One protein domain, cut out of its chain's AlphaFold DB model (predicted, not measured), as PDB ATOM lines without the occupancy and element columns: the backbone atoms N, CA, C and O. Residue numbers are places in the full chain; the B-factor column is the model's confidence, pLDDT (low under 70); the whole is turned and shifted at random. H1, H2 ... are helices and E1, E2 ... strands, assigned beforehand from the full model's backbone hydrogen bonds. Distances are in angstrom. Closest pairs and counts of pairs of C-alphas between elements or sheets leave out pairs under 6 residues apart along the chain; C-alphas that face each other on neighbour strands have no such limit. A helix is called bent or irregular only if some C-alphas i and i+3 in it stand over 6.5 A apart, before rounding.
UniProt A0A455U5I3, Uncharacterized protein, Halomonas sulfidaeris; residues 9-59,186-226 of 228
ATOM      1  N   GLY A   9     -34.048 -24.156  -9.201       64.00
ATOM      2  CA  GLY A   9     -34.517 -25.152  -8.226       64.00
ATOM      3  C   GLY A   9     -36.038 -25.350  -8.224       64.00
ATOM      4  O   GLY A   9     -36.660 -25.349  -7.172       64.00
ATOM      5  N   ALA A  10     -36.672 -25.447  -9.399       73.38
ATOM      6  CA  ALA A  10     -38.132 -25.585  -9.560       73.38
ATOM      7  C   ALA A  10     -38.973 -24.378  -9.077       73.38
ATOM      8  O   ALA A  10     -40.213 -24.432  -9.052       73.38
ATOM      9  N   THR A  11     -38.339 -23.251  -8.739       80.38
ATOM     10  CA  THR A  11     -39.057 -22.054  -8.276       80.38
ATOM     11  C   THR A  11     -39.807 -21.347  -9.404       80.38
ATOM     12  O   THR A  11     -40.902 -20.844  -9.171       80.38
ATOM     13  N   LEU A  12     -39.297 -21.362 -10.641       84.00
ATOM     14  CA  LEU A  12     -39.967 -20.721 -11.780       84.00
ATOM     15  C   LEU A  12     -41.346 -21.341 -12.052       84.00
ATOM     16  O   LEU A  12     -42.363 -20.645 -12.047       84.00
ATOM     17  N   GLY A  13     -41.386 -22.663 -12.237       87.25
ATOM     18  CA  GLY A  13     -42.636 -23.376 -12.487       87.25
ATOM     19  C   GLY A  13     -43.608 -23.300 -11.310       87.25
ATOM     20  O   GLY A  13     -44.810 -23.135 -11.514       87.25
ATOM     21  N   SER A  14     -43.100 -23.353 -10.073       90.44
ATOM     22  CA  SER A  14     -43.956 -23.250  -8.889       90.44
ATOM     23  C   SER A  14     -44.533 -21.845  -8.678       90.44
ATOM     24  O   SER A  14     -45.706 -21.760  -8.321       90.44
ATOM     25  N   ARG A  15     -43.801 -20.756  -8.977       90.81
ATOM     26  CA  ARG A  15     -44.355 -19.383  -8.974       90.81
ATOM     27  C   ARG A  15     -45.473 -19.237 -10.001       90.81
ATOM     28  O   ARG A  15     -46.556 -18.782  -9.657       90.81
ATOM     29  N   ASN A  16     -45.238 -19.707 -11.229       91.44
ATOM     30  CA  ASN A  16     -46.235 -19.631 -12.296       91.44
ATOM     31  C   ASN A  16     -47.566 -20.289 -11.895       91.44
ATOM     32  O   ASN A  16     -48.625 -19.722 -12.136       91.44
ATOM     33  N   VAL A  17     -47.525 -21.469 -11.266       92.12
ATOM     34  CA  VAL A  17     -48.757 -22.131 -10.806       92.12
ATOM     35  C   VAL A  17     -49.321 -21.478  -9.545       92.12
ATOM     36  O   VAL A  17     -50.534 -21.355  -9.433       92.12
ATOM     37  N   LYS A  18     -48.482 -21.027  -8.604       92.50
ATOM     38  CA  LYS A  18     -48.940 -20.322  -7.395       92.50
ATOM     39  C   LYS A  18     -49.799 -19.100  -7.748       92.50
ATOM     40  O   LYS A  18     -50.810 -18.868  -7.088       92.50
ATOM     41  N   ASP A  19     -49.402 -18.364  -8.784       91.81
ATOM     42  CA  ASP A  19     -50.046 -17.116  -9.203       91.81
ATOM     43  C   ASP A  19     -51.170 -17.321 -10.244       91.81
ATOM     44  O   ASP A  19     -51.837 -16.359 -10.630       91.81
ATOM     45  N   ALA A  20     -51.411 -18.559 -10.691       92.31
ATOM     46  CA  ALA A  20     -52.444 -18.885 -11.673       92.31
ATOM     47  C   ALA A  20     -53.867 -18.907 -11.079       92.31
ATOM     48  O   ALA A  20     -54.080 -19.035  -9.870       92.31
ATOM     49  N   ASP A  21     -54.876 -18.828 -11.952       90.25
ATOM     50  CA  ASP A  21     -56.272 -18.966 -11.540       90.25
ATOM     51  C   ASP A  21     -56.578 -20.403 -11.055       90.25
ATOM     52  O   ASP A  21     -56.198 -21.374 -11.713       90.25
ATOM     53  N   PRO A  22     -57.308 -20.587  -9.933       89.38
ATOM     54  CA  PRO A  22     -57.648 -21.907  -9.385       89.38
ATOM     55  C   PRO A  22     -58.829 -22.558 -10.137       89.38
ATOM     56  O   PRO A  22     -59.827 -22.973  -9.538       89.38
ATOM     57  N   ASP A  23     -58.751 -22.603 -11.465       86.44
ATOM     58  CA  ASP A  23     -59.799 -23.089 -12.370       86.44
ATOM     59  C   ASP A  23     -59.684 -24.586 -12.715       86.44
ATOM     60  O   ASP A  23     -60.653 -25.190 -13.179       86.44
ATOM     61  N   GLY A  24     -58.541 -25.200 -12.400       84.94
ATOM     62  CA  GLY A  24     -58.246 -26.614 -12.637       84.94
ATOM     63  C   GLY A  24     -57.493 -26.906 -13.938       84.94
ATOM     64  O   GLY A  24     -57.190 -28.070 -14.189       84.94
ATOM     65  N   TYR A  25     -57.159 -25.891 -14.743       88.94
ATOM     66  CA  TYR A  25     -56.412 -26.066 -15.998       88.94
ATOM     67  C   TYR A  25     -54.903 -25.877 -15.843       88.94
ATOM     68  O   TYR A  25     -54.133 -26.375 -16.665       88.94
ATOM     69  N   THR A  26     -54.473 -25.206 -14.774       91.19
ATOM     70  CA  THR A  26     -53.057 -25.015 -14.449       91.19
ATOM     71  C   THR A  26     -52.710 -25.810 -13.199       91.19
ATOM     72  O   THR A  26     -53.226 -25.529 -12.122       91.19
ATOM     73  N   LEU A  27     -51.844 -26.815 -13.344       91.56
ATOM     74  CA  LEU A  27     -51.413 -27.702 -12.263       91.56
ATOM     75  C   LEU A  27     -49.888 -27.747 -12.183       91.56
ATOM     76  O   LEU A  27     -49.194 -27.623 -13.192       91.56
ATOM     77  N   LEU A  28     -49.381 -27.980 -10.979       91.75
ATOM     78  CA  LEU A  28     -47.964 -28.131 -10.692       91.75
ATOM     79  C   LEU A  28     -47.665 -29.591 -10.367       91.75
ATOM     80  O   LEU A  28     -48.145 -30.110  -9.364       91.75
ATOM     81  N   GLY A  29     -46.836 -30.236 -11.181       91.12
ATOM     82  CA  GLY A  29     -46.123 -31.442 -10.769       91.12
ATOM     83  C   GLY A  29     -44.838 -31.030 -10.065       91.12
ATOM     84  O   GLY A  29     -43.996 -30.379 -10.678       91.12
ATOM     85  N   SER A  30     -44.690 -31.360  -8.786       89.25
ATOM     86  CA  SER A  30     -43.484 -31.010  -8.030       89.25
ATOM     87  C   SER A  30     -43.229 -31.987  -6.886       89.25
ATOM     88  O   SER A  30     -43.928 -32.986  -6.734       89.25
ATOM     89  N   HIS A  31     -42.188 -31.714  -6.113       88.00
ATOM     90  CA  HIS A  31     -41.723 -32.515  -4.992       88.00
ATOM     91  C   HIS A  31     -41.191 -31.617  -3.869       88.00
ATOM     92  O   HIS A  31     -41.389 -30.398  -3.900       88.00
ATOM     93  N   ASP A  32     -40.519 -32.214  -2.887       88.62
ATOM     94  CA  ASP A  32     -40.047 -31.571  -1.650       88.62
ATOM     95  C   ASP A  32     -39.194 -30.312  -1.864       88.62
ATOM     96  O   ASP A  32     -39.164 -29.429  -1.007       88.62
ATOM     97  N   THR A  33     -38.605 -30.152  -3.052       83.25
ATOM     98  CA  THR A  33     -37.853 -28.960  -3.464       83.25
ATOM     99  C   THR A  33     -38.634 -27.644  -3.306       83.25
ATOM    100  O   THR A  33     -38.015 -26.601  -3.104       83.25
ATOM    101  N   ILE A  34     -39.977 -27.649  -3.298       85.12
ATOM    102  CA  ILE A  34     -40.768 -26.448  -2.950       85.12
ATOM    103  C   ILE A  34     -40.463 -25.978  -1.519       85.12
ATOM    104  O   ILE A  34     -40.232 -24.791  -1.294       85.12
ATOM    105  N   ALA A  35     -40.450 -26.897  -0.552       86.94
ATOM    106  CA  ALA A  35     -40.152 -26.573   0.840       86.94
ATOM    107  C   ALA A  35     -38.669 -26.228   1.027       86.94
ATOM    108  O   ALA A  35     -38.340 -25.271   1.728       86.94
ATOM    109  N   LEU A  36     -37.786 -26.958   0.344       85.88
ATOM    110  CA  LEU A  36     -36.341 -26.729   0.400       85.88
ATOM    111  C   LEU A  36     -35.943 -25.376  -0.200       85.88
ATOM    112  O   LEU A  36     -35.073 -24.698   0.335       85.88
ATOM    113  N   SER A  37     -36.638 -24.917  -1.242       83.44
ATOM    114  CA  SER A  37     -36.418 -23.584  -1.817       83.44
ATOM    115  C   SER A  37     -36.765 -22.457  -0.839       83.44
ATOM    116  O   SER A  37     -36.127 -21.405  -0.873       83.44
ATOM    117  N   LYS A  38     -37.756 -22.662   0.042       88.06
ATOM    118  CA  LYS A  38     -38.062 -21.725   1.135       88.06
ATOM    119  C   LYS A  38     -36.962 -21.733   2.187       88.06
ATOM    120  O   LYS A  38     -36.537 -20.671   2.630       88.06
ATOM    121  N   LEU A  39     -36.495 -22.924   2.563       86.56
ATOM    122  CA  LEU A  39     -35.405 -23.094   3.523       86.56
ATOM    123  C   LEU A  39     -34.102 -22.449   3.028       86.56
ATOM    124  O   LEU A  39     -33.403 -21.806   3.801       86.56
ATOM    125  N   ALA A  40     -33.826 -22.554   1.728       83.56
ATOM    126  CA  ALA A  40     -32.691 -21.914   1.068       83.56
ATOM    127  C   ALA A  40     -32.852 -20.389   0.876       83.56
ATOM    128  O   ALA A  40     -31.925 -19.738   0.402       83.56
ATOM    129  N   GLY A  41     -34.012 -19.805   1.203       86.50
ATOM    130  CA  GLY A  41     -34.279 -18.369   1.049       86.50
ATOM    131  C   GLY A  41     -34.560 -17.906  -0.388       86.50
ATOM    132  O   GLY A  41     -34.702 -16.709  -0.630       86.50
ATOM    133  N   THR A  42     -34.675 -18.826  -1.348       83.69
ATOM    134  CA  THR A  42     -34.926 -18.514  -2.768       83.69
ATOM    135  C   THR A  42     -36.382 -18.098  -3.021       83.69
ATOM    136  O   THR A  42     -36.683 -17.341  -3.952       83.69
ATOM    137  N   VAL A  43     -37.310 -18.587  -2.196       87.69
ATOM    138  CA  VAL A  43     -38.739 -18.225  -2.189       87.69
ATOM    139  C   VAL A  43     -39.234 -18.002  -0.761       87.69
ATOM    140  O   VAL A  43     -38.632 -18.473   0.198       87.69
ATOM    141  N   ASP A  44     -40.368 -17.321  -0.614       91.06
ATOM    142  CA  ASP A  44     -41.019 -17.050   0.676       91.06
ATOM    143  C   ASP A  44     -42.191 -18.004   0.990       91.06
ATOM    144  O   ASP A  44     -42.825 -17.906   2.043       91.06
ATOM    145  N   TYR A  45     -42.477 -18.955   0.098       90.50
ATOM    146  CA  TYR A  45     -43.621 -19.864   0.179       90.50
ATOM    147  C   TYR A  45     -43.207 -21.333   0.165       90.50
ATOM    148  O   TYR A  45     -42.159 -21.682  -0.362       90.50
ATOM    149  N   SER A  46     -44.055 -22.198   0.725       91.19
ATOM    150  CA  SER A  46     -43.901 -23.654   0.666       91.19
ATOM    151  C   SER A  46     -45.202 -24.293   0.154       91.19
ATOM    152  O   SER A  46     -46.003 -23.644  -0.523       91.19
ATOM    153  N   PHE A  47     -45.429 -25.570   0.463       88.25
ATOM    154  CA  PHE A  47     -46.640 -26.318   0.124       88.25
ATOM    155  C   PHE A  47     -47.937 -25.640   0.582       88.25
ATOM    156  O   PHE A  47     -48.977 -25.835  -0.037       88.25
ATOM    157  N   ASP A  48     -47.883 -24.798   1.615       90.25
ATOM    158  CA  ASP A  48     -49.020 -24.030   2.117       90.25
ATOM    159  C   ASP A  48     -49.566 -22.999   1.113       90.25
ATOM    160  O   ASP A  48     -50.689 -22.520   1.281       90.25
ATOM    161  N   ALA A  49     -48.818 -22.677   0.054       91.31
ATOM    162  CA  ALA A  49     -49.265 -21.815  -1.038       91.31
ATOM    163  C   ALA A  49     -50.054 -22.547  -2.138       91.31
ATOM    164  O   ALA A  49     -50.452 -21.912  -3.115       91.31
ATOM    165  N   PHE A  50     -50.310 -23.847  -1.984       91.94
ATOM    166  CA  PHE A  50     -50.991 -24.673  -2.977       91.94
ATOM    167  C   PHE A  50     -52.092 -25.534  -2.347       91.94
ATOM    168  O   PHE A  50     -52.080 -25.799  -1.146       91.94
ATOM    169  N   GLU A  51     -53.026 -26.015  -3.170       91.81
ATOM    170  CA  GLU A  51     -53.927 -27.108  -2.793       91.81
ATOM    171  C   GLU A  51     -53.323 -28.450  -3.247       91.81
ATOM    172  O   GLU A  51     -53.151 -28.657  -4.455       91.81
ATOM    173  N   PRO A  52     -52.998 -29.387  -2.338       90.38
ATOM    174  CA  PRO A  52     -52.511 -30.706  -2.728       90.38
ATOM    175  C   PRO A  52     -53.644 -31.534  -3.346       90.38
ATOM    176  O   PRO A  52     -54.712 -31.687  -2.753       90.38
ATOM    177  N   ILE A  53     -53.409 -32.108  -4.528       89.06
ATOM    178  CA  ILE A  53     -54.385 -32.973  -5.210       89.06
ATOM    179  C   ILE A  53     -54.083 -34.444  -4.927       89.06
ATOM    180  O   ILE A  53     -54.965 -35.194  -4.505       89.06
ATOM    181  N   ALA A  54     -52.847 -34.870  -5.187       87.88
ATOM    182  CA  ALA A  54     -52.442 -36.263  -5.038       87.88
ATOM    183  C   ALA A  54     -50.930 -36.399  -4.849       87.88
ATOM    184  O   ALA A  54     -50.151 -35.752  -5.550       87.88
ATOM    185  N   LEU A  55     -50.533 -37.312  -3.962       89.00
ATOM    186  CA  LEU A  55     -49.202 -37.912  -3.980       89.00
ATOM    187  C   LEU A  55     -49.166 -38.933  -5.122       89.00
ATOM    188  O   LEU A  55     -50.064 -39.771  -5.227       89.00
ATOM    189  N   LEU A  56     -48.161 -38.835  -5.988       89.19
ATOM    190  CA  LEU A  56     -47.985 -39.733  -7.125       89.19
ATOM    191  C   LEU A  56     -46.981 -40.834  -6.804       89.19
ATOM    192  O   LEU A  56     -47.292 -42.009  -6.974       89.19
ATOM    193  N   THR A  57     -45.795 -40.451  -6.333       87.31
ATOM    194  CA  THR A  57     -44.682 -41.374  -6.089       87.31
ATOM    195  C   THR A  57     -43.869 -40.925  -4.884       87.31
ATOM    196  O   THR A  57     -43.765 -39.728  -4.613       87.31
ATOM    197  N   GLN A  58     -43.225 -41.878  -4.222       89.06
ATOM    198  CA  GLN A  58     -42.119 -41.622  -3.308       89.06
ATOM    199  C   GLN A  58     -40.915 -42.382  -3.838       89.06
ATOM    200  O   GLN A  58     -41.024 -43.566  -4.142       89.06
ATOM    201  N   THR A  59     -39.795 -41.692  -4.001       90.88
ATOM    202  CA  THR A  59     -38.549 -42.306  -4.460       90.88
ATOM    203  C   THR A  59     -37.566 -42.306  -3.310       90.88
ATOM    204  O   THR A  59     -37.214 -41.240  -2.808       90.88
ATOM    205  N   THR A 186     -37.933 -38.873  -1.503       89.81
ATOM    206  CA  THR A 186     -38.436 -37.711  -2.231       89.81
ATOM    207  C   THR A 186     -39.891 -37.954  -2.632       89.81
ATOM    208  O   THR A 186     -40.187 -38.832  -3.448       89.81
ATOM    209  N   SER A 187     -40.811 -37.165  -2.082       89.50
ATOM    210  CA  SER A 187     -42.246 -37.242  -2.354       89.50
ATOM    211  C   SER A 187     -42.622 -36.363  -3.539       89.50
ATOM    212  O   SER A 187     -42.373 -35.162  -3.538       89.50
ATOM    213  N   ARG A 188     -43.256 -36.944  -4.562       89.06
ATOM    214  CA  ARG A 188     -43.683 -36.229  -5.775       89.06
ATOM    215  C   ARG A 188     -45.196 -36.230  -5.883       89.06
ATOM    216  O   ARG A 188     -45.835 -37.276  -5.770       89.06
ATOM    217  N   GLY A 189     -45.773 -35.067  -6.142       90.94
ATOM    218  CA  GLY A 189     -47.213 -34.877  -6.163       90.94
ATOM    219  C   GLY A 189     -47.678 -33.855  -7.186       90.94
ATOM    220  O   GLY A 189     -46.887 -33.183  -7.852       90.94
ATOM    221  N   VAL A 190     -49.000 -33.761  -7.290       92.38
ATOM    222  CA  VAL A 190     -49.695 -32.753  -8.086       92.38
ATOM    223  C   VAL A 190     -50.370 -31.764  -7.154       92.38
ATOM    224  O   VAL A 190     -51.066 -32.153  -6.211       92.38
ATOM    225  N   PHE A 191     -50.192 -30.490  -7.463       92.19
ATOM    226  CA  PHE A 191     -50.714 -29.364  -6.712       92.19
ATOM    227  C   PHE A 191     -51.503 -28.439  -7.640       92.19
ATOM    228  O   PHE A 191     -51.167 -28.284  -8.815       92.19
ATOM    229  N   ALA A 192     -52.542 -27.813  -7.107       92.50
ATOM    230  CA  ALA A 192     -53.275 -26.738  -7.761       92.50
ATOM    231  C   ALA A 192     -52.969 -25.383  -7.105       92.50
ATOM    232  O   ALA A 192     -52.528 -25.347  -5.950       92.50
ATOM    233  N   PRO A 193     -53.240 -24.264  -7.801       93.75
ATOM    234  CA  PRO A 193     -53.220 -22.942  -7.190       93.75
ATOM    235  C   PRO A 193     -54.157 -22.897  -5.978       93.75
ATOM    236  O   PRO A 193     -55.225 -23.522  -5.984       93.75
ATOM    237  N   LYS A 194     -53.780 -22.150  -4.935       90.44
ATOM    238  CA  LYS A 194     -54.599 -22.043  -3.724       90.44
ATOM    239  C   LYS A 194     -55.959 -21.421  -4.035       90.44
ATOM    240  O   LYS A 194     -56.044 -20.345  -4.634       90.44
ATOM    241  N   ALA A 195     -57.043 -22.068  -3.609       77.44
ATOM    242  CA  ALA A 195     -58.377 -21.543  -3.861       77.44
ATOM    243  C   ALA A 195     -58.611 -20.269  -3.030       77.44
ATOM    244  O   ALA A 195     -58.552 -20.282  -1.799       77.44
ATOM    245  N   ARG A 196     -58.931 -19.146  -3.688       63.38
ATOM    246  CA  ARG A 196     -59.467 -17.974  -2.979       63.38
ATOM    247  C   ARG A 196     -60.889 -18.301  -2.488       63.38
ATOM    248  O   ARG A 196     -61.629 -18.920  -3.253       63.38
ATOM    249  N   PRO A 197     -61.333 -17.843  -1.298       52.25
ATOM    250  CA  PRO A 197     -62.568 -18.304  -0.632       52.25
ATOM    251  C   PRO A 197     -63.909 -18.135  -1.381       52.25
ATOM    252  O   PRO A 197     -64.959 -18.376  -0.797       52.25
ATOM    253  N   LYS A 198     -63.928 -17.670  -2.637       45.66
ATOM    254  CA  LYS A 198     -65.148 -17.262  -3.353       45.66
ATOM    255  C   LYS A 198     -65.386 -17.903  -4.723       45.66
ATOM    256  O   LYS A 198     -66.304 -17.466  -5.409       45.66
ATOM    257  N   LYS A 199     -64.642 -18.927  -5.154       44.81
ATOM    258  CA  LYS A 199     -64.934 -19.589  -6.442       44.81
ATOM    259  C   LYS A 199     -65.146 -21.092  -6.296       44.81
ATOM    260  O   LYS A 199     -64.253 -21.824  -5.891       44.81
ATOM    261  N   SER A 200     -66.351 -21.522  -6.672       49.12
ATOM    262  CA  SER A 200     -66.653 -22.902  -7.042       49.12
ATOM    263  C   SER A 200     -65.914 -23.204  -8.345       49.12
ATOM    264  O   SER A 200     -66.181 -22.563  -9.362       49.12
ATOM    265  N   SER A 201     -64.946 -24.115  -8.307       54.50
ATOM    266  CA  SER A 201     -64.231 -24.597  -9.492       54.50
ATOM    267  C   SER A 201     -64.241 -26.123  -9.539       54.50
ATOM    268  O   SER A 201     -64.559 -26.786  -8.549       54.50
ATOM    269  N   ILE A 202     -63.874 -26.693 -10.691       57.25
ATOM    270  CA  ILE A 202     -63.681 -28.142 -10.897       57.25
ATOM    271  C   ILE A 202     -62.764 -28.749  -9.821       57.25
ATOM    272  O   ILE A 202     -62.949 -29.901  -9.421       57.25
ATOM    273  N   LEU A 203     -61.842 -27.952  -9.279       52.94
ATOM    274  CA  LEU A 203     -60.987 -28.330  -8.161       52.94
ATOM    275  C   LEU A 203     -61.793 -28.678  -6.899       52.94
ATOM    276  O   LEU A 203     -61.471 -29.647  -6.221       52.94
ATOM    277  N   SER A 204     -62.892 -27.968  -6.620       54.34
ATOM    278  CA  SER A 204     -63.810 -28.311  -5.525       54.34
ATOM    279  C   SER A 204     -64.423 -29.699  -5.726       54.34
ATOM    280  O   SER A 204     -64.514 -30.460  -4.767       54.34
ATOM    281  N   LEU A 205     -64.752 -30.086  -6.966       54.56
ATOM    282  CA  LEU A 205     -65.252 -31.428  -7.295       54.56
ATOM    283  C   LEU A 205     -64.169 -32.513  -7.140       54.56
ATOM    284  O   LEU A 205     -64.436 -33.588  -6.598       54.56
ATOM    285  N   MET A 206     -62.930 -32.245  -7.565       55.19
ATOM    286  CA  MET A 206     -61.804 -33.175  -7.379       55.19
ATOM    287  C   MET A 206     -61.435 -33.353  -5.896       55.19
ATOM    288  O   MET A 206     -61.193 -34.472  -5.447       55.19
ATOM    289  N   LEU A 207     -61.450 -32.275  -5.109       53.66
ATOM    290  CA  LEU A 207     -61.127 -32.310  -3.679       53.66
ATOM    291  C   LEU A 207     -62.248 -32.942  -2.839       53.66
ATOM    292  O   LEU A 207     -61.974 -33.677  -1.886       53.66
ATOM    293  N   THR A 208     -63.517 -32.709  -3.192       54.78
ATOM    294  CA  THR A 208     -64.669 -33.316  -2.496       54.78
ATOM    295  C   THR A 208     -64.871 -34.786  -2.849       54.78
ATOM    296  O   THR A 208     -65.263 -35.562  -1.978       54.78
ATOM    297  N   SER A 209     -64.532 -35.207  -4.072       56.09
ATOM    298  CA  SER A 209     -64.609 -36.620  -4.474       56.09
ATOM    299  C   SER A 209     -63.558 -37.516  -3.801       56.09
ATOM    300  O   SER A 209     -63.711 -38.737  -3.825       56.09
ATOM    301  N   ARG A 210     -62.532 -36.939  -3.146       49.12
ATOM    302  CA  ARG A 210     -61.473 -37.643  -2.388       49.12
ATOM    303  C   ARG A 210     -60.998 -38.944  -3.064       49.12
ATOM    304  O   ARG A 210     -61.008 -40.004  -2.423       49.12
ATOM    305  N   PRO A 211     -60.563 -38.912  -4.335       46.59
ATOM    306  CA  PRO A 211     -60.206 -40.120  -5.078       46.59
ATOM    307  C   PRO A 211     -59.080 -40.932  -4.408       46.59
ATOM    308  O   PRO A 211     -59.085 -42.160  -4.498       46.59
ATOM    309  N   TRP A 212     -58.194 -40.300  -3.627       48.06
ATOM    310  CA  TRP A 212     -57.138 -40.964  -2.841       48.06
ATOM    311  C   TRP A 212     -57.650 -41.837  -1.678       48.06
ATOM    312  O   TRP A 212     -56.907 -42.662  -1.145       48.06
ATOM    313  N   LYS A 213     -58.919 -41.698  -1.268       39.50
ATOM    314  CA  LYS A 213     -59.558 -42.597  -0.287       39.50
ATOM    315  C   LYS A 213     -60.130 -43.866  -0.919       39.50
ATOM    316  O   LYS A 213     -60.560 -44.763  -0.196       39.50
ATOM    317  N   THR A 214     -60.147 -43.968  -2.247       42.06
ATOM    318  CA  THR A 214     -60.676 -45.154  -2.925       42.06
ATOM    319  C   THR A 214     -59.679 -46.316  -2.857       42.06
ATOM    320  O   THR A 214     -58.466 -46.131  -2.969       42.06
ATOM    321  N   LYS A 215     -60.185 -47.550  -2.695       36.66
ATOM    322  CA  LYS A 215     -59.355 -48.773  -2.627       36.66
ATOM    323  C   LYS A 215     -58.426 -48.936  -3.842       36.66
ATOM    324  O   LYS A 215     -57.340 -49.482  -3.694       36.66
ATOM    325  N   LYS A 216     -58.825 -48.424  -5.014       36.06
ATOM    326  CA  LYS A 216     -58.020 -48.439  -6.247       36.06
ATOM    327  C   LYS A 216     -56.745 -47.595  -6.140       36.06
ATOM    328  O   LYS A 216     -55.702 -48.053  -6.584       36.06
ATOM    329  N   TYR A 217     -56.796 -46.419  -5.510       35.56
ATOM    330  CA  TYR A 217     -55.623 -45.542  -5.377       35.56
ATOM    331  C   TYR A 217     -54.580 -46.109  -4.397       35.56
ATOM    332  O   TYR A 217     -53.391 -46.116  -4.698       35.56
ATOM    333  N   ARG A 218     -55.029 -46.697  -3.274       37.28
ATOM    334  CA  ARG A 218     -54.153 -47.427  -2.329       37.28
ATOM    335  C   ARG A 218     -53.494 -48.664  -2.945       37.28
ATOM    336  O   ARG A 218     -52.431 -49.077  -2.494       37.28
ATOM    337  N   ALA A 219     -54.139 -49.282  -3.932       35.62
ATOM    338  CA  ALA A 219     -53.571 -50.419  -4.641       35.62
ATOM    339  C   ALA A 219     -52.449 -49.971  -5.587       35.62
ATOM    340  O   ALA A 219     -51.390 -50.583  -5.577       35.62
ATOM    341  N   VAL A 220     -52.622 -48.873  -6.333       38.31
ATOM    342  CA  VAL A 220     -51.577 -48.351  -7.236       38.31
ATOM    343  C   VAL A 220     -50.347 -47.872  -6.458       38.31
ATOM    344  O   VAL A 220     -49.233 -48.209  -6.847       38.31
ATOM    345  N   SER A 221     -50.525 -47.205  -5.311       35.59
ATOM    346  CA  SER A 221     -49.396 -46.805  -4.454       35.59
ATOM    347  C   SER A 221     -48.641 -48.007  -3.869       35.59
ATOM    348  O   SER A 221     -47.421 -47.983  -3.810       35.59
ATOM    349  N   LYS A 222     -49.343 -49.089  -3.495       34.44
ATOM    350  CA  LYS A 222     -48.705 -50.348  -3.067       34.44
ATOM    351  C   LYS A 222     -48.044 -51.111  -4.216       34.44
ATOM    352  O   LYS A 222     -47.040 -51.768  -4.000       34.44
ATOM    353  N   THR A 223     -48.589 -51.031  -5.428       32.44
ATOM    354  CA  THR A 223     -48.030 -51.742  -6.591       32.44
ATOM    355  C   THR A 223     -46.796 -51.024  -7.140       32.44
ATOM    356  O   THR A 223     -45.889 -51.686  -7.619       32.44
ATOM    357  N   SER A 224     -46.719 -49.695  -7.003       33.44
ATOM    358  CA  SER A 224     -45.508 -48.904  -7.277       33.44
ATOM    359  C   SER A 224     -44.360 -49.202  -6.307       33.44
ATOM    360  O   SER A 224     -43.221 -48.950  -6.662       33.44
ATOM    361  N   LEU A 225     -44.658 -49.705  -5.106       33.31
ATOM    362  CA  LEU A 225     -43.666 -50.166  -4.127       33.31
ATOM    363  C   LEU A 225     -43.288 -51.647  -4.320       33.31
ATOM    364  O   LEU A 225     -42.287 -52.084  -3.782       33.31
ATOM    365  N   ALA A 226     -44.080 -52.412  -5.081       30.08
ATOM    366  CA  ALA A 226     -43.892 -53.852  -5.301       30.08
ATOM    367  C   ALA A 226     -43.468 -54.207  -6.743       30.08
ATOM    368  O   ALA A 226     -43.383 -55.380  -7.102       30.08
TER     369      ALA A 226
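This is residues 9 to 59 and 186 to 226 of the 228 residues of an uncharacterized protein of Halomonas sulfidaeris (UniProt A0A455U5I3). A small antiparallel sheet, only just strongly twisted, stands as a wall between two groups of helices: H1 slantwise over its E1 side, with H2 at H1's first end, and H3 and H4 strung in an arc round the edge strand E2. The arc touches the wall thinly, H3 grazing it near the bend of E2 and H4 coming near Thr 57. The printed part has 92 residues, with four named helices and three named strands, in the order H1 E1 H2 E2 E3 H3 H4; the sheet's order is E1 E3 E2, and the class is mixed, helices and strands. The whole is compact, with a radius of gyration of the C-alphas of 14.1 A, and flat, spanning 38 by 33 by 17 A.

H1, residues 9 to 18, is irregular, with C-alphas 9 and 12 lying 7.9 A apart. It is on the sheet of E1, residues 28 to 31, E3, residues 186 to 193, and E2, residues 50 to 59, at a height over the sheet of 8.7 A. It lies over E1 and only just over E3, on which 3 of its C-alphas fall, and runs slantwise to the strands, at 35 degrees to E1 on the local plane. The closest C-alphas of H1 and E1 are those of Val 17 and Leu 28, 6.1 A apart. H1 on one face of the sheet makes two layers, a helix layer and a sheet layer. H2, residues 33 to 39, touches H1, about perpendicular at 80 degrees, with the C-alphas of Gly 9 and Ser 37 closest at 6.9 A; it is not on the sheet. E1, H2 and E2 form a split strand-helix-strand unit, two strands running the same way with E3 between them, and its crossover is right-handed. E1 and E3 are antiparallel at 152 degrees, with N 28 and O 191 within hydrogen-bond range at 2.8 A. E3 and E2 are antiparallel at 159 degrees, with N 53 and O 190 at 2.9 A. H3, residues 202 to 208, only grazes the sheet with residues 203 to 207. H4, residues 215 to 225, is on the sheet; its closest C-alpha pair with E2 is Ser 221 and Thr 57, 7.4 A. H3 and H4 are apart. Every O i to N i+4 pair is within hydrogen-bond range in H3; the figures are 5 of 6 in H1, 2 of 3 in H2 and 6 of 7 in H4.

H1 starts at C-alpha 9, (-34.517, -25.152, -8.226), and is 15.2 A long; E1 is 9.5 A and H2 9.4 A. E2 is 21.6 A and bends by 78 degrees at residue 53; E3 is 21.5 A and bends by 52 degrees at residue 190. H3 is 9.9 A; H4 is 15.8 A and ends at C-alpha 225, (-43.666, -50.166, -4.127).

The C-alphas of Lys 198 and Ala 226 are farthest apart, at 42.4 A. Residues 60 to 185 are not printed, and C-alphas 59 and 186 are 5.1 A apart across the cut. Of the links printed whole, E1 to H2 is tight and the others are short. Mean pLDDT of the printed part is 73.6; residue 9 and residues 196 to 226 are under 70.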